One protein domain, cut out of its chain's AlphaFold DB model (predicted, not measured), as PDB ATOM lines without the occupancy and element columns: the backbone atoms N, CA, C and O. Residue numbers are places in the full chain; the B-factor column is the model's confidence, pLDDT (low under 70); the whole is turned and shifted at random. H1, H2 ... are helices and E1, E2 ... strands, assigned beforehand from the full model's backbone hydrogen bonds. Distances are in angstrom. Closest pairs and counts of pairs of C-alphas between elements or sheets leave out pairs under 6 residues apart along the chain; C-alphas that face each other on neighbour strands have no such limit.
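This is residues 267 to 395 of the 395 residues of the protein "Baseplate_J domain-containing protein" of Clostridium tetani (UniProt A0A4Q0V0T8). A small body with little regular structure has a three-strand sheet with two helices packed over one face; a long tail, residues 372 to 395, sticks out. The 129 printed residues include E1, H1, H2, E2 and E3, in that order; the class is mixed, with 50 residues in named elements. The sheet, E2 E1 E3, is mixed. The whole is loose, radius of gyration of the C-alphas 18.8 A, spanning 63 by 44 by 29 A.

E1, residues 267 to 275, is parallel to E3, residues 342 to 352 (N 270 to O 345, 2.8 A), and antiparallel to E2, residues 326 to 329 (N 273 to O 328, 2.9 A). H1, residues 282 to 298, and H2, residues 308 to 316, are on the same face, with every O i to N i+4 pair within hydrogen-bond range. Their closest C-alphas, Ile 289 and Ile 315, touch at 5.7 A.

E1 begins at C-alpha 267 (243.321, 26.229, 115.708); E3, 28.0 A long, ends at C-alpha 352 (255.203, 20.996, 93.833).

The printed part has no cut. Link E2 to E3 is long. Residues 301 and 354 to 395 have pLDDT under 70.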
ATOM      1  N   LEU A 267     242.867  27.159 116.738       88.44
ATOM      2  CA  LEU A 267     243.321  26.229 115.708       88.44
ATOM      3  C   LEU A 267     244.431  26.864 114.865       88.44
ATOM      4  O   LEU A 267     244.238  27.913 114.252       88.44
ATOM      5  N   LYS A 268     245.583  26.197 114.797       89.12
ATOM      6  CA  LYS A 268     246.727  26.614 113.981       89.12
ATOM      7  C   LYS A 268     246.918  25.634 112.832       89.12
ATOM      8  O   LYS A 268     247.340  24.499 113.044       89.12
ATOM      9  N   ALA A 269     246.605  26.070 111.616       89.69
ATOM     10  CA  ALA A 269     246.798  25.254 110.424       89.69
ATOM     11  C   ALA A 269     248.292  25.021 110.153       89.69
ATOM     12  O   ALA A 269     249.091  25.961 110.143       89.69
ATOM     13  N   ILE A 270     248.656  23.758 109.937       91.12
ATOM     14  CA  ILE A 270     249.976  23.337 109.474       91.12
ATOM     15  C   ILE A 270     249.839  22.948 108.009       91.12
ATOM     16  O   ILE A 270     249.367  21.858 107.687       91.12
ATOM     17  N   ASN A 271     250.213  23.872 107.129       91.81
ATOM     18  CA  ASN A 271     250.266  23.631 105.695       91.81
ATOM     19  C   ASN A 271     251.520  22.820 105.376       91.81
ATOM     20  O   ASN A 271     252.597  23.110 105.900       91.81
ATOM     21  N   ILE A 272     251.375  21.811 104.531       92.81
ATOM     22  CA  ILE A 272     252.438  20.875 104.180       92.81
ATOM     23  C   ILE A 272     252.580  20.909 102.673       92.81
ATOM     24  O   ILE A 272     251.627  20.607 101.964       92.81
ATOM     25  N   THR A 273     253.764  21.248 102.182       92.38
ATOM     26  CA  THR A 273     254.082  21.116 100.759       92.38
ATOM     27  C   THR A 273     255.080  19.987 100.590       92.38
ATOM     28  O   THR A 273     256.160  20.041 101.175       92.38
ATOM     29  N   VAL A 274     254.730  18.965  99.812       91.75
ATOM     30  CA  VAL A 274     255.624  17.844  99.498       91.75
ATOM     31  C   VAL A 274     256.231  18.070  98.118       91.75
ATOM     32  O   VAL A 274     255.514  18.166  97.120       91.75
ATOM     33  N   VAL A 275     257.557  18.163  98.059       90.81
ATOM     34  CA  VAL A 275     258.277  18.469  96.821       90.81
ATOM     35  C   VAL A 275     258.713  17.183  96.120       90.81
ATOM     36  O   VAL A 275     259.292  16.299  96.753       90.81
ATOM     37  N   ASN A 276     258.455  17.094  94.810       89.69
ATOM     38  CA  ASN A 276     258.769  15.943  93.951       89.69
ATOM     39  C   ASN A 276     258.203  14.610  94.473       89.69
ATOM     40  O   ASN A 276     258.928  13.618  94.571       89.69
ATOM     41  N   LEU A 277     256.917  14.573  94.835       90.56
ATOM     42  CA  LEU A 277     256.279  13.336  95.287       90.56
ATOM     43  C   LEU A 277     256.247  12.284  94.164       90.56
ATOM     44  O   LEU A 277     255.601  12.473  93.136       90.56
ATOM     45  N   ASN A 278     256.852  11.127  94.420       91.69
ATOM     46  CA  ASN A 278     256.726   9.929  93.602       91.69
ATOM     47  C   ASN A 278     255.605   9.033  94.152       91.69
ATOM     48  O   ASN A 278     255.658   8.561  95.293       91.69
ATOM     49  N   THR A 279     254.576   8.792  93.339       91.31
ATOM     50  CA  THR A 279     253.386   8.028  93.724       91.31
ATOM     51  C   THR A 279     252.715   7.376  92.515       91.31
ATOM     52  O   THR A 279     252.717   7.931  91.421       91.31
ATOM     53  N   ASP A 280     252.091   6.213  92.728       88.38
ATOM     54  CA  ASP A 280     251.239   5.554  91.724       88.38
ATOM     55  C   ASP A 280     249.825   6.146  91.662       88.38
ATOM     56  O   ASP A 280     249.102   5.947  90.686       88.38
ATOM     57  N   ASN A 281     249.395   6.840  92.719       90.12
ATOM     58  CA  ASN A 281     248.072   7.443  92.795       90.12
ATOM     59  C   ASN A 281     248.107   8.668  93.709       90.12
ATOM     60  O   ASN A 281     248.015   8.554  94.934       90.12
ATOM     61  N   LEU A 282     248.186   9.845  93.088       86.06
ATOM     62  CA  LEU A 282     248.274  11.121  93.790       86.06
ATOM     63  C   LEU A 282     247.088  11.354  94.733       86.06
ATOM     64  O   LEU A 282     247.283  11.763  95.871       86.06
ATOM     65  N   GLN A 283     245.863  11.041  94.308       87.19
ATOM     66  CA  GLN A 283     244.676  11.272  95.130       87.19
ATOM     67  C   GLN A 283     244.681  10.412  96.403       87.19
ATOM     68  O   GLN A 283     244.386  10.915  97.489       87.19
ATOM     69  N   LEU A 284     245.048   9.132  96.290       88.00
ATOM     70  CA  LEU A 284     245.160   8.245  97.449       88.00
ATOM     71  C   LEU A 284     246.352   8.615  98.333       88.00
ATOM     72  O   LEU A 284     246.229   8.552  99.557       88.00
ATOM     73  N   ALA A 285     247.479   9.039  97.758       88.31
ATOM     74  CA  ALA A 285     248.615   9.533  98.533       88.31
ATOM     75  C   ALA A 285     248.216  10.756  99.377       88.31
ATOM     76  O   ALA A 285     248.472  10.778 100.577       88.31
ATOM     77  N   ILE A 286     247.491  11.717  98.791       86.25
ATOM     78  CA  ILE A 286     246.980  12.907  99.491       86.25
ATOM     79  C   ILE A 286     246.092  12.526 100.666       86.25
ATOM     80  O   ILE A 286     246.287  13.020 101.778       86.25
ATOM     81  N   GLN A 287     245.118  11.648 100.435       88.19
ATOM     82  CA  GLN A 287     244.189  11.223 101.479       88.19
ATOM     83  C   GLN A 287     244.922  10.529 102.631       88.19
ATOM     84  O   GLN A 287     244.669  10.847 103.792       88.19
ATOM     85  N   ASN A 288     245.870   9.639 102.320       90.62
ATOM     86  CA  ASN A 288     246.642   8.921 103.333       90.62
ATOM     87  C   ASN A 288     247.589   9.845 104.108       90.62
ATOM     88  O   ASN A 288     247.628   9.760 105.333       90.62
ATOM     89  N   ILE A 289     248.297  10.756 103.429       91.69
ATOM     90  CA  ILE A 289     249.155  11.758 104.081       91.69
ATOM     91  C   ILE A 289     248.316  12.636 105.011       91.69
ATOM     92  O   ILE A 289     248.634  12.762 106.192       91.69
ATOM     93  N   THR A 290     247.216  13.197 104.506       91.00
ATOM     94  CA  THR A 290     246.323  14.074 105.279       91.00
ATOM     95  C   THR A 290     245.802  13.356 106.522       91.00
ATOM     96  O   THR A 290     245.859  13.895 107.626       91.00
ATOM     97  N   TYR A 291     245.345  12.111 106.367       90.00
ATOM     98  CA  TYR A 291     244.842  11.298 107.470       90.00
ATOM     99  C   TYR A 291     245.925  10.976 108.510       90.00
ATOM    100  O   TYR A 291     245.720  11.188 109.708       90.00
ATOM    101  N   ASN A 292     247.091  10.498 108.073       92.12
ATOM    102  CA  ASN A 292     248.170  10.091 108.972       92.12
ATOM    103  C   ASN A 292     248.785  11.283 109.709       92.12
ATOM    104  O   ASN A 292     249.033  11.199 110.914       92.12
ATOM    105  N   VAL A 293     248.981  12.407 109.017       91.81
ATOM    106  CA  VAL A 293     249.450  13.638 109.656       91.81
ATOM    107  C   VAL A 293     248.388  14.191 110.603       91.81
ATOM    108  O   VAL A 293     248.730  14.599 111.709       91.81
ATOM    109  N   GLY A 294     247.102  14.113 110.250       88.56
ATOM    110  CA  GLY A 294     246.008  14.453 111.165       88.56
ATOM    111  C   GLY A 294     246.074  13.657 112.460       88.56
ATOM    112  O   GLY A 294     246.104  14.239 113.542       88.56
ATOM    113  N   LYS A 295     246.228  12.336 112.360       88.50
ATOM    114  CA  LYS A 295     246.391  11.454 113.522       88.50
ATOM    115  C   LYS A 295     247.643  11.772 114.347       88.50
ATOM    116  O   LYS A 295     247.620  11.655 115.572       88.50
ATOM    117  N   TYR A 296     248.741  12.173 113.708       90.50
ATOM    118  CA  TYR A 296     249.932  12.633 114.422       90.50
ATOM    119  C   TYR A 296     249.644  13.932 115.198       90.50
ATOM    120  O   TYR A 296     249.880  13.988 116.404       90.50
ATOM    121  N   LEU A 297     249.058  14.941 114.542       88.75
ATOM    122  CA  LEU A 297     248.740  16.246 115.138       88.75
ATOM    123  C   LEU A 297     247.687  16.173 116.255       88.75
ATOM    124  O   LEU A 297     247.749  16.951 117.214       88.75
ATOM    125  N   GLU A 298     246.767  15.206 116.203       84.62
ATOM    126  CA  GLU A 298     245.824  14.925 117.296       84.62
ATOM    127  C   GLU A 298     246.552  14.675 118.629       84.62
ATOM    128  O   GLU A 298     246.095  15.154 119.669       84.62
ATOM    129  N   ASN A 299     247.722  14.030 118.597       81.56
ATOM    130  CA  ASN A 299     248.516  13.701 119.786       81.56
ATOM    131  C   ASN A 299     249.496  14.807 120.210       81.56
ATOM    132  O   ASN A 299     250.095  14.724 121.283       81.56
ATOM    133  N   VAL A 300     249.665  15.852 119.395       81.69
ATOM    134  CA  VAL A 300     250.541  16.980 119.725       81.69
ATOM    135  C   VAL A 300     249.873  17.852 120.787       81.69
ATOM    136  O   VAL A 300     248.735  18.312 120.626       81.69
ATOM    137  N   THR A 301     250.591  18.078 121.885       69.31
ATOM    138  CA  THR A 301     250.153  18.929 122.995       69.31
ATOM    139  C   THR A 301     250.571  20.381 122.769       69.31
ATOM    140  O   THR A 301     251.604  20.662 122.158       69.31
ATOM    141  N   ALA A 302     249.770  21.328 123.260       73.12
ATOM    142  CA  ALA A 302     250.093  22.753 123.182       73.12
ATOM    143  C   ALA A 302     251.417  23.057 123.910       73.12
ATOM    144  O   ALA A 302     251.708  22.445 124.947       73.12
ATOM    145  N   GLY A 303     252.205  24.010 123.412       72.19
ATOM    146  CA  GLY A 303     253.532  24.337 123.958       72.19
ATOM    147  C   GLY A 303     254.669  23.410 123.516       72.19
ATOM    148  O   GLY A 303     255.756  23.456 124.090       72.19
ATOM    149  N   THR A 304     254.430  22.528 122.542       82.06
ATOM    150  CA  THR A 304     255.464  21.639 121.992       82.06
ATOM    151  C   THR A 304     255.946  22.104 120.623       82.06
ATOM    152  O   THR A 304     255.357  22.956 119.959       82.06
ATOM    153  N   THR A 305     257.085  21.563 120.201       87.56
ATOM    154  CA  THR A 305     257.646  21.815 118.875       87.56
ATOM    155  C   THR A 305     257.308  20.647 117.960       87.56
ATOM    156  O   THR A 305     257.727  19.523 118.235       87.56
ATOM    157  N   ILE A 306     256.609  20.919 116.858       89.62
ATOM    158  CA  ILE A 306     256.431  19.950 115.772       89.62
ATOM    159  C   ILE A 306     257.757  19.863 115.031       89.62
ATOM    160  O   ILE A 306     258.226  20.847 114.449       89.62
ATOM    161  N   ARG A 307     258.387  18.691 115.082       91.19
ATOM    162  CA  ARG A 307     259.662  18.465 114.408       91.19
ATOM    163  C   ARG A 307     259.402  18.099 112.957       91.19
ATOM    164  O   ARG A 307     258.603  17.206 112.689       91.19
ATOM    165  N   LEU A 308     260.135  18.734 112.046       90.88
ATOM    166  CA  LEU A 308     260.077  18.437 110.613       90.88
ATOM    167  C   LEU A 308     260.227  16.930 110.359       90.88
ATOM    168  O   LEU A 308     259.385  16.323 109.708       90.88
ATOM    169  N   LYS A 309     261.228  16.318 111.001       91.38
ATOM    170  CA  LYS A 309     261.553  14.891 110.886       91.38
ATOM    171  C   LYS A 309     260.425  13.949 111.300       91.38
ATOM    172  O   LYS A 309     260.315  12.855 110.755       91.38
ATOM    173  N   ASP A 310     259.605  14.349 112.269       92.56
ATOM    174  CA  ASP A 310     258.495  13.510 112.717       92.56
ATOM    175  C   ASP A 310     257.393  13.495 111.645       92.56
ATOM    176  O   ASP A 310     256.841  12.440 111.346       92.56
ATOM    177  N   ILE A 311     257.124  14.643 111.011       92.62
ATOM    178  CA  ILE A 311     256.184  14.738 109.886       92.62
ATOM    179  C   ILE A 311     256.732  14.014 108.651       92.62
ATOM    180  O   ILE A 311     255.986  13.275 108.012       92.62
ATOM    181  N   GLU A 312     258.025  14.155 108.348       92.38
ATOM    182  CA  GLU A 312     258.694  13.398 107.278       92.38
ATOM    183  C   GLU A 312     258.506  11.891 107.474       92.38
ATOM    184  O   GLU A 312     258.050  11.201 106.564       92.38
ATOM    185  N   ALA A 313     258.750  11.380 108.685       93.00
ATOM    186  CA  ALA A 313     258.546   9.969 109.000       93.00
ATOM    187  C   ALA A 313     257.084   9.527 108.812       93.00
ATOM    188  O   ALA A 313     256.830   8.420 108.335       93.00
ATOM    189  N   VAL A 314     256.111  10.374 109.161       93.62
ATOM    190  CA  VAL A 314     254.684  10.087 108.944       93.62
ATOM    191  C   VAL A 314     254.350  10.025 107.449       93.62
ATOM    192  O   VAL A 314     253.632   9.120 107.018       93.62
ATOM    193  N   ILE A 315     254.892  10.941 106.644       92.94
ATOM    194  CA  ILE A 315     254.679  10.977 105.189       92.94
ATOM    195  C   ILE A 315     255.340   9.770 104.520       92.94
ATOM    196  O   ILE A 315     254.691   9.090 103.732       92.94
ATOM    197  N   THR A 316     256.582   9.441 104.881       93.12
ATOM    198  CA  THR A 316     257.311   8.283 104.339       93.12
ATOM    199  C   THR A 316     256.587   6.964 104.607       93.12
ATOM    200  O   THR A 316     256.589   6.080 103.759       93.12
ATOM    201  N   ASN A 317     255.930   6.827 105.761       92.62
ATOM    202  CA  ASN A 317     255.160   5.627 106.106       92.62
ATOM    203  C   ASN A 317     253.706   5.658 105.595       92.62
ATOM    204  O   ASN A 317     252.916   4.774 105.935       92.62
ATOM    205  N   SER A 318     253.313   6.670 104.817       92.19
ATOM    206  CA  SER A 318     251.963   6.758 104.262       92.19
ATOM    207  C   SER A 318     251.826   5.910 102.998       92.19
ATOM    208  O   SER A 318     252.679   5.924 102.115       92.19
ATOM    209  N   ASN A 319     250.715   5.180 102.885       91.06
ATOM    210  CA  ASN A 319     250.433   4.372 101.700       91.06
ATOM    211  C   ASN A 319     250.413   5.237 100.433       91.06
ATOM    212  O   ASN A 319     249.962   6.382 100.461       91.06
ATOM    213  N   TYR A 320     250.841   4.648  99.314       89.81
ATOM    214  CA  TYR A 320     250.978   5.316  98.017       89.81
ATOM    215  C   TYR A 320     252.046   6.423  97.973       89.81
ATOM    216  O   TYR A 320     252.139   7.109  96.964       89.81
ATOM    217  N   VAL A 321     252.898   6.571  98.992       90.31
ATOM    218  CA  VAL A 321     254.118   7.391  98.923       90.31
ATOM    219  C   VAL A 321     255.300   6.470  98.629       90.31
ATOM    220  O   VAL A 321     255.591   5.578  99.420       90.31
ATOM    221  N   LYS A 322     255.960   6.645  97.477       90.25
ATOM    222  CA  LYS A 322     257.189   5.900  97.151       90.25
ATOM    223  C   LYS A 322     258.426   6.646  97.617       90.25
ATOM    224  O   LYS A 322     259.288   6.051  98.249       90.25
ATOM    225  N   ASP A 323     258.502   7.925  97.267       91.25
ATOM    226  CA  ASP A 323     259.624   8.798  97.599       91.25
ATOM    227  C   ASP A 323     259.222  10.275  97.447       91.25
ATOM    228  O   ASP A 323     258.208  10.575  96.813       91.25
ATOM    229  N   TYR A 324     259.999  11.192  98.018       92.31
ATOM    230  CA  TYR A 324     259.876  12.645  97.838       92.31
ATOM    231  C   TYR A 324     261.216  13.326  98.157       92.31
ATOM    232  O   TYR A 324     262.051  12.761  98.856       92.31
ATOM    233  N   SER A 325     261.452  14.546  97.663       90.00
ATOM    234  CA  SER A 325     262.735  15.234  97.894       90.00
ATOM    235  C   SER A 325     262.837  15.861  99.286       90.00
ATOM    236  O   SER A 325     263.791  15.609 100.015       90.00
ATOM    237  N   TYR A 326     261.876  16.711  99.646       88.81
ATOM    238  CA  TYR A 326     261.777  17.347 100.960       88.81
ATOM    239  C   TYR A 326     260.352  17.860 101.178       88.81
ATOM    240  O   TYR A 326     259.537  17.879 100.249       88.81
ATOM    241  N   ILE A 327     260.053  18.283 102.406       91.81
ATOM    242  CA  ILE A 327     258.773  18.905 102.747       91.81
ATOM    243  C   ILE A 327     258.969  20.319 103.291       91.81
ATOM    244  O   ILE A 327     259.982  20.627 103.919       91.81
ATOM    245  N   LEU A 328     257.963  21.162 103.088       89.75
ATOM    246  CA  LEU A 328     257.858  22.484 103.693       89.75
ATOM    247  C   LEU A 328     256.695  22.487 104.679       89.75
ATOM    248  O   LEU A 328     255.572  22.139 104.314       89.75
ATOM    249  N   LEU A 329     256.947  22.920 105.911       90.44
ATOM    250  CA  LEU A 329     255.915  23.186 106.907       90.44
ATOM    251  C   LEU A 329     255.661  24.689 106.947       90.44
ATOM    252  O   LEU A 329     256.560  25.469 107.251       90.44
ATOM    253  N   ASN A 330     254.439  25.108 106.618       90.69
ATOM    254  CA  ASN A 330     254.070  26.519 106.470       90.69
ATOM    255  C   ASN A 330     255.033  27.309 105.555       90.69
ATOM    256  O   ASN A 330     255.252  28.500 105.766       90.69
ATOM    257  N   GLY A 331     255.599  26.641 104.544       87.62
ATOM    258  CA  GLY A 331     256.527  27.232 103.577       87.62
ATOM    259  C   GLY A 331     258.010  27.213 103.970       87.62
ATOM    260  O   GLY A 331     258.814  27.744 103.212       87.62
ATOM    261  N   ASP A 332     258.396  26.608 105.101       88.31
ATOM    262  CA  ASP A 332     259.799  26.533 105.547       88.31
ATOM    263  C   ASP A 332     260.228  25.084 105.868       88.31
ATOM    264  O   ASP A 332     259.423  24.248 106.276       88.31
ATOM    265  N   VAL A 333     261.521  24.785 105.729       87.81
ATOM    266  CA  VAL A 333     262.158  23.491 106.068       87.81
ATOM    267  C   VAL A 333     262.574  23.440 107.545       87.81
ATOM    268  O   VAL A 333     263.650  22.954 107.907       87.81
ATOM    269  N   ARG A 334     261.755  24.006 108.435       89.19
ATOM    270  CA  ARG A 334     262.063  24.142 109.866       89.19
ATOM    271  C   ARG A 334     260.956  23.580 110.741       89.19
ATOM    272  O   ARG A 334     259.809  23.426 110.338       89.19
ATOM    273  N   ASN A 335     261.328  23.290 111.983       90.88
ATOM    274  CA  ASN A 335     260.377  22.901 113.013       90.88
ATOM    275  C   ASN A 335     259.376  24.035 113.277       90.88
ATOM    276  O   ASN A 335     259.752  25.209 113.289       90.88
ATOM    277  N   VAL A 336     258.128  23.677 113.574       89.50
ATOM    278  CA  VAL A 336     257.072  24.647 113.884       89.50
ATOM    279  C   VAL A 336     256.839  24.683 115.391       89.50
ATOM    280  O   VAL A 336     256.533  23.663 116.010       89.50
ATOM    281  N   LEU A 337     256.964  25.871 115.987       87.81
ATOM    282  CA  LEU A 337     256.620  26.092 117.391       87.81
ATOM    283  C   LEU A 337     255.105  26.284 117.545       87.81
ATOM    284  O   LEU A 337     254.492  27.127 116.871       87.81
ATOM    285  N   ILE A 338     254.514  25.510 118.451       87.44
ATOM    286  CA  ILE A 338     253.122  25.644 118.876       87.44
ATOM    287  C   ILE A 338     253.123  26.287 120.256       87.44
ATOM    288  O   ILE A 338     253.728  25.761 121.187       87.44
ATOM    289  N   ASP A 339     252.470  27.435 120.379       86.19
ATOM    290  CA  ASP A 339     252.284  28.122 121.655       86.19
ATOM    291  C   ASP A 339     251.324  27.359 122.582       86.19
ATOM    292  O   ASP A 339     250.683  26.375 122.206       86.19
ATOM    293  N   ASP A 340     251.256  27.795 123.838       80.88
ATOM    294  CA  ASP A 340     250.480  27.122 124.880       80.88
ATOM    295  C   ASP A 340     248.960  27.218 124.679       80.88
ATOM    296  O   ASP A 340     248.225  26.456 125.312       80.88
ATOM    297  N   GLU A 341     248.508  28.110 123.794       85.94
ATOM    298  CA  GLU A 341     247.102  28.406 123.505       85.94
ATOM    299  C   GLU A 341     246.682  27.909 122.111       85.94
ATOM    300  O   GLU A 341     245.551  28.144 121.696       85.94
ATOM    301  N   SER A 342     247.547  27.180 121.396       86.00
ATOM    302  CA  SER A 342     247.262  26.697 120.042       86.00
ATOM    303  C   SER A 342     247.161  25.178 119.951       86.00
ATOM    304  O   SER A 342     247.968  24.435 120.519       86.00
ATOM    305  N   LYS A 343     246.200  24.703 119.152       86.00
ATOM    306  CA  LYS A 343     246.091  23.303 118.722       86.00
ATOM    307  C   LYS A 343     246.456  23.206 117.237       86.00
ATOM    308  O   LYS A 343     245.773  23.821 116.415       86.00
ATOM    309  N   PRO A 344     247.506  22.454 116.861       88.06
ATOM    310  CA  PRO A 344     247.833  22.276 115.459       88.06
ATOM    311  C   PRO A 344     246.805  21.371 114.785       88.06
ATOM    312  O   PRO A 344     246.447  20.317 115.316       88.06
ATOM    313  N   ILE A 345     246.366  21.775 113.600       88.56
ATOM    314  CA  ILE A 345     245.506  20.984 112.719       88.56
ATOM    315  C   ILE A 345     246.156  20.868 111.348       88.56
ATOM    316  O   ILE A 345     246.989  21.698 110.973       88.56
ATOM    317  N   VAL A 346     245.771  19.844 110.591       88.75
ATOM    318  CA  VAL A 346     246.215  19.725 109.201       88.75
ATOM    319  C   VAL A 346     245.626  20.893 108.424       88.75
ATOM    320  O   VAL A 346     244.417  21.120 108.453       88.75
ATOM    321  N   GLY A 347     246.503  21.669 107.799       87.81
ATOM    322  CA  GLY A 347     246.127  22.705 106.854       87.81
ATOM    323  C   GLY A 347     245.998  22.124 105.452       87.81
ATOM    324  O   GLY A 347     245.493  21.023 105.247       87.81
ATOM    325  N   ILE A 348     246.484  22.871 104.470       86.00
ATOM    326  CA  ILE A 348     246.510  22.424 103.080       86.00
ATOM    327  C   ILE A 348     247.702  21.482 102.880       86.00
ATOM    328  O   ILE A 348     248.810  21.787 103.322       86.00
ATOM    329  N   VAL A 349     247.469  20.347 102.216       87.62
ATOM    330  CA  VAL A 349     248.526  19.444 101.745       87.62
ATOM    331  C   VAL A 349     248.701  19.662 100.243       87.62
ATOM    332  O   VAL A 349     247.874  19.216  99.450       87.62
ATOM    333  N   ASP A 350     249.764  20.373  99.879       86.19
ATOM    334  CA  ASP A 350     250.110  20.750  98.510       86.19
ATOM    335  C   ASP A 350     251.320  19.962  97.991       86.19
ATOM    336  O   ASP A 350     252.115  19.408  98.755       86.19
ATOM    337  N   PHE A 351     251.481  19.943  96.668       85.38
ATOM    338  CA  PHE A 351     252.583  19.273  95.979       85.38
ATOM    339  C   PHE A 351     253.168  20.204  94.938       85.38
ATOM    340  O   PHE A 351     252.433  20.891  94.227       85.38
ATOM    341  N   THR A 352     254.490  20.210  94.839       85.88
ATOM    342  CA  THR A 352     255.203  20.996  93.833       85.88
ATOM    343  C   THR A 352     256.327  20.176  93.234       85.88
ATOM    344  O   THR A 352     256.983  19.405  93.933       85.88
ATOM    345  N   GLU A 353     256.582  20.365  91.948       78.19
ATOM    346  CA  GLU A 353     257.790  19.854  91.307       78.19
ATOM    347  C   GLU A 353     258.895  20.907  91.427       78.19
ATOM    348  O   GLU A 353     258.655  22.103  91.234       78.19
ATOM    349  N   ASP A 354     260.103  20.475  91.783       65.75
ATOM    350  CA  ASP A 354     261.281  21.335  91.824       65.75
ATOM    351  C   ASP A 354     261.716  21.642  90.387       65.75
ATOM    352  O   ASP A 354     262.479  20.911  89.752       65.75
ATOM    353  N   THR A 355     261.171  22.725  89.838       50.53
ATOM    354  CA  THR A 355     261.607  23.293  88.563       50.53
ATOM    355  C   THR A 355     262.870  24.097  88.823       50.53
ATOM    356  O   THR A 355     262.829  25.314  88.991       50.53
ATOM    357  N   GLY A 356     264.005  23.399  88.918       46.62
ATOM    358  CA  GLY A 356     265.301  23.998  89.221       46.62
ATOM    359  C   GLY A 356     265.507  25.352  88.530       46.62
ATOM    360  O   GLY A 356     265.695  25.426  87.321       46.62
ATOM    361  N   GLY A 357     265.466  26.433  89.313       40.38
ATOM    362  CA  GLY A 357     265.980  27.749  88.930       40.38
ATOM    363  C   GLY A 357     265.311  28.499  87.771       40.38
ATOM    364  O   GLY A 357     265.950  29.402  87.237       40.38
ATOM    365  N   THR A 358     264.056  28.231  87.406       32.62
ATOM    366  CA  THR A 358     263.292  29.140  86.523       32.62
ATOM    367  C   THR A 358     261.866  29.295  87.030       32.62
ATOM    368  O   THR A 358     261.205  28.307  87.311       32.62
ATOM    369  N   THR A 359     261.442  30.554  87.189       32.00
ATOM    370  CA  THR A 359     260.130  31.039  87.664       32.00
ATOM    371  C   THR A 359     258.982  30.021  87.568       32.00
ATOM    372  O   THR A 359     258.720  29.550  86.460       32.00
ATOM    373  N   PRO A 360     258.242  29.737  88.662       35.50
ATOM    374  CA  PRO A 360     257.175  28.750  88.621       35.50
ATOM    375  C   PRO A 360     255.994  29.284  87.805       35.50
ATOM    376  O   PRO A 360     255.307  30.216  88.231       35.50
ATOM    377  N   GLU A 361     255.718  28.669  86.655       31.28
ATOM    378  CA  GLU A 361     254.354  28.645  86.135       31.28
ATOM    379  C   GLU A 361     253.517  27.776  87.074       31.28
ATOM    380  O   GLU A 361     253.818  26.613  87.350       31.28
ATOM    381  N   SER A 362     252.487  28.393  87.642       34.09
ATOM    382  CA  SER A 362     251.651  27.795  88.663       34.09
ATOM    383  C   SER A 362     250.727  26.733  88.050       34.09
ATOM    384  O   SER A 362     249.599  27.026  87.653       34.09
ATOM    385  N   SER A 363     251.168  25.481  88.014       32.03
ATOM    386  CA  SER A 363     250.282  24.331  87.792       32.03
ATOM    387  C   SER A 363     249.545  24.008  89.094       32.03
ATOM    388  O   SER A 363     249.858  23.056  89.803       32.03
ATOM    389  N   ILE A 364     248.594  24.868  89.464       34.00
ATOM    390  CA  ILE A 364     247.817  24.754  90.703       34.00
ATOM    391  C   ILE A 364     246.716  23.704  90.514       34.00
ATOM    392  O   ILE A 364     245.594  24.037  90.142       34.00
ATOM    393  N   ASN A 365     247.001  22.445  90.845       34.50
ATOM    394  CA  ASN A 365     245.955  21.480  91.198       34.50
ATOM    395  C   ASN A 365     245.681  21.582  92.707       34.50
ATOM    396  O   ASN A 365     246.123  20.755  93.498       34.50
ATOM    397  N   LYS A 366     244.956  22.635  93.109       35.06
ATOM    398  CA  LYS A 366     244.453  22.806  94.482       35.06
ATOM    399  C   LYS A 366     243.368  21.768  94.748       35.06
ATOM    400  O   LYS A 366     242.246  21.920  94.270       35.06
ATOM    401  N   ILE A 367     243.670  20.755  95.552       37.78
ATOM    402  CA  ILE A 367     242.643  19.908  96.164       37.78
ATOM    403  C   ILE A 367     242.478  20.384  97.607       37.78
ATOM    404  O   ILE A 367     243.255  20.041  98.492       37.78
ATOM    405  N   ILE A 368     241.463  21.218  97.841       35.19
ATOM    406  CA  ILE A 368     241.086  21.663  99.185       35.19
ATOM    407  C   ILE A 368     240.321  20.516  99.852       35.19
ATOM    408  O   ILE A 368     239.157  20.279  99.531       35.19
ATOM    409  N   VAL A 369     240.956  19.803 100.783       33.31
ATOM    410  CA  VAL A 369     240.260  18.857 101.666       33.31
ATOM    411  C   VAL A 369     239.891  19.596 102.950       33.31
ATOM    412  O   VAL A 369     240.671  19.660 103.894       33.31
ATOM    413  N   LEU A 370     238.695  20.187 102.984       29.31
ATOM    414  CA  LEU A 370     238.094  20.647 104.236       29.31
ATOM    415  C   LEU A 370     237.602  19.413 105.002       29.31
ATOM    416  O   LEU A 370     236.661  18.750 104.568       29.31
ATOM    417  N   GLN A 371     238.217  19.100 106.143       31.70
ATOM    418  CA  GLN A 371     237.586  18.201 107.106       31.70
ATOM    419  C   GLN A 371     236.422  18.946 107.769       31.70
ATOM    420  O   GLN A 371     236.625  19.831 108.598       31.70
ATOM    421  N   SER A 372     235.192  18.609 107.379       26.97
ATOM    422  CA  SER A 372     233.986  19.094 108.044       26.97
ATOM    423  C   SER A 372     233.804  18.365 109.374       26.97
ATOM    424  O   SER A 372     233.339  17.224 109.406       26.97
ATOM    425  N   PHE A 373     234.107  19.034 110.481       31.22
ATOM    426  CA  PHE A 373     233.423  18.750 111.738       31.22
ATOM    427  C   PHE A 373     232.105  19.518 111.703       31.22
ATOM    428  O   PHE A 373     232.040  20.708 111.997       31.22
ATOM    429  N   ALA A 374     231.064  18.848 111.217       27.30
ATOM    430  CA  ALA A 374     229.724  19.398 111.180       27.30
ATOM    431  C   ALA A 374     229.144  19.445 112.601       27.30
ATOM    432  O   ALA A 374     228.830  18.405 113.172       27.30
ATOM    433  N   SER A 375     228.938  20.651 113.130       26.09
ATOM    434  CA  SER A 375     227.618  21.035 113.633       26.09
ATOM    435  C   SER A 375     227.444  22.556 113.586       26.09
ATOM    436  O   SER A 375     228.304  23.285 114.070       26.09
ATOM    437  N   LEU A 376     226.281  22.954 113.065       26.69
ATOM    438  CA  LEU A 376     225.586  24.242 113.157       26.69
ATOM    439  C   LEU A 376     225.830  25.295 112.061       26.69
ATOM    440  O   LEU A 376     226.812  26.029 112.013       26.69
ATOM    441  N   ASP A 377     224.801  25.347 111.215       28.03
ATOM    442  CA  ASP A 377     224.408  26.388 110.281       28.03
ATOM    443  C   ASP A 377     224.323  27.801 110.887       28.03
ATOM    444  O   ASP A 377     224.040  27.988 112.070       28.03
ATOM    445  N   ASN A 378     224.394  28.774 109.966       28.41
ATOM    446  CA  ASN A 378     224.097  30.209 110.068       28.41
ATOM    447  C   ASN A 378     225.224  31.133 110.550       28.41
ATOM    448  O   ASN A 378     225.243  31.498 111.714       28.41
ATOM    449  N   VAL A 379     226.008  31.680 109.608       26.75
ATOM    450  CA  VAL A 379     226.054  33.140 109.349       26.75
ATOM    451  C   VAL A 379     226.415  33.371 107.874       26.75
ATOM    452  O   VAL A 379     227.566  33.267 107.457       26.75
ATOM    453  N   ILE A 380     225.410  33.711 107.069       28.09
ATOM    454  CA  ILE A 380     225.575  34.253 105.718       28.09
ATOM    455  C   ILE A 380     225.923  35.750 105.820       28.09
ATOM    456  O   ILE A 380     225.176  36.519 106.415       28.09
ATOM    457  N   LEU A 381     227.048  36.121 105.193       28.59
ATOM    458  CA  LEU A 381     227.404  37.396 104.539       28.59
ATOM    459  C   LEU A 381     226.925  38.723 105.162       28.59
ATOM    460  O   LEU A 381     225.748  39.066 105.079       28.59
ATOM    461  N   LYS A 382     227.882  39.590 105.529       27.55
ATOM    462  CA  LYS A 382     227.863  41.029 105.181       27.55
ATOM    463  C   LYS A 382     229.215  41.695 105.470       27.55
ATOM    464  O   LYS A 382     229.790  41.458 106.523       27.55
ATOM    465  N   HIS A 383     229.597  42.614 104.573       27.34
ATOM    466  CA  HIS A 383     230.808  43.461 104.504       27.34
ATOM    467  C   HIS A 383     231.963  42.785 103.743       27.34
ATOM    468  O   HIS A 383     232.643  41.921 104.268       27.34
ATOM    469  N   GLY A 384     232.202  43.047 102.457       26.84
ATOM    470  CA  GLY A 384     232.145  44.336 101.764       26.84
ATOM    471  C   GLY A 384     233.580  44.821 101.573       26.84
ATOM    472  O   GLY A 384     234.110  45.535 102.413       26.84
ATOM    473  N   ILE A 385     234.208  44.360 100.491       26.00
ATOM    474  CA  ILE A 385     235.563  44.722 100.062       26.00
ATOM    475  C   ILE A 385     235.618  46.238  99.833       26.00
ATOM    476  O   ILE A 385     234.857  46.761  99.022       26.00
ATOM    477  N   TYR A 386     236.535  46.928 100.512       26.62
ATOM    478  CA  TYR A 386     236.919  48.299 100.179       26.62
ATOM    479  C   TYR A 386     238.439  48.358 100.014       26.62
ATOM    480  O   TYR A 386     239.194  48.184 100.968       26.62
ATOM    481  N   THR A 387     238.882  48.576  98.781       26.64
ATOM    482  CA  THR A 387     240.258  48.936  98.429       26.64
ATOM    483  C   THR A 387     240.401  50.461  98.460       26.64
ATOM    484  O   THR A 387     239.562  51.153  97.876       26.64
ATOM    485  N   PRO A 388     241.452  51.038  99.070       29.30
ATOM    486  CA  PRO A 388     241.779  52.443  98.870       29.30
ATOM    487  C   PRO A 388     242.719  52.610  97.668       29.30
ATOM    488  O   PRO A 388     243.772  51.979  97.590       29.30
ATOM    489  N   LYS A 389     242.318  53.486  96.740       29.31
ATOM    490  CA  LYS A 389     243.141  54.022  95.648       29.31
ATOM    491  C   LYS A 389     244.273  54.898  96.192       29.31
ATOM    492  O   LYS A 389     244.062  55.697  97.100       29.31
ATOM    493  N   GLU A 390     245.429  54.794  95.548       31.78
ATOM    494  CA  GLU A 390     246.541  55.739  95.638       31.78
ATOM    495  C   GLU A 390     246.144  57.155  95.187       31.78
ATOM    496  O   GLU A 390     245.381  57.324  94.232       31.78
ATOM    497  N   GLY A 391     246.760  58.164  95.814       30.03
ATOM    498  CA  GLY A 391     247.001  59.467  95.191       30.03
ATOM    499  C   GLY A 391     246.637  60.695  96.031       30.03
ATOM    500  O   GLY A 391     245.468  61.046  96.138       30.03
ATOM    501  N   GLY A 392     247.661  61.436  96.478       27.08
ATOM    502  CA  GLY A 392     247.601  62.906  96.482       27.08
ATOM    503  C   GLY A 392     247.693  63.639  97.827       27.08
ATOM    504  O   GLY A 392     246.691  63.957  98.450       27.08
ATOM    505  N   ILE A 393     248.933  63.990  98.174       32.19
ATOM    506  CA  ILE A 393     249.434  65.136  98.964       32.19
ATOM    507  C   ILE A 393     248.453  66.321  99.138       32.19
ATOM    508  O   ILE A 393     247.979  66.856  98.134       32.19
ATOM    509  N   LYS A 394     248.326  66.853 100.373       31.48
ATOM    510  CA  LYS A 394     248.541  68.289 100.692       31.48
ATOM    511  C   LYS A 394     248.482  68.622 102.197       31.48
ATOM    512  O   LYS A 394     247.484  68.335 102.845       31.48
ATOM    513  N   CYS A 395     249.506  69.393 102.591       37.34
ATOM    514  CA  CYS A 395     249.753  70.171 103.818       37.34
ATOM    515  C   CYS A 395     250.192  69.399 105.062       37.34
ATOM    516  O   CYS A 395     249.363  68.675 105.650       37.34
TER     517      CYS A 395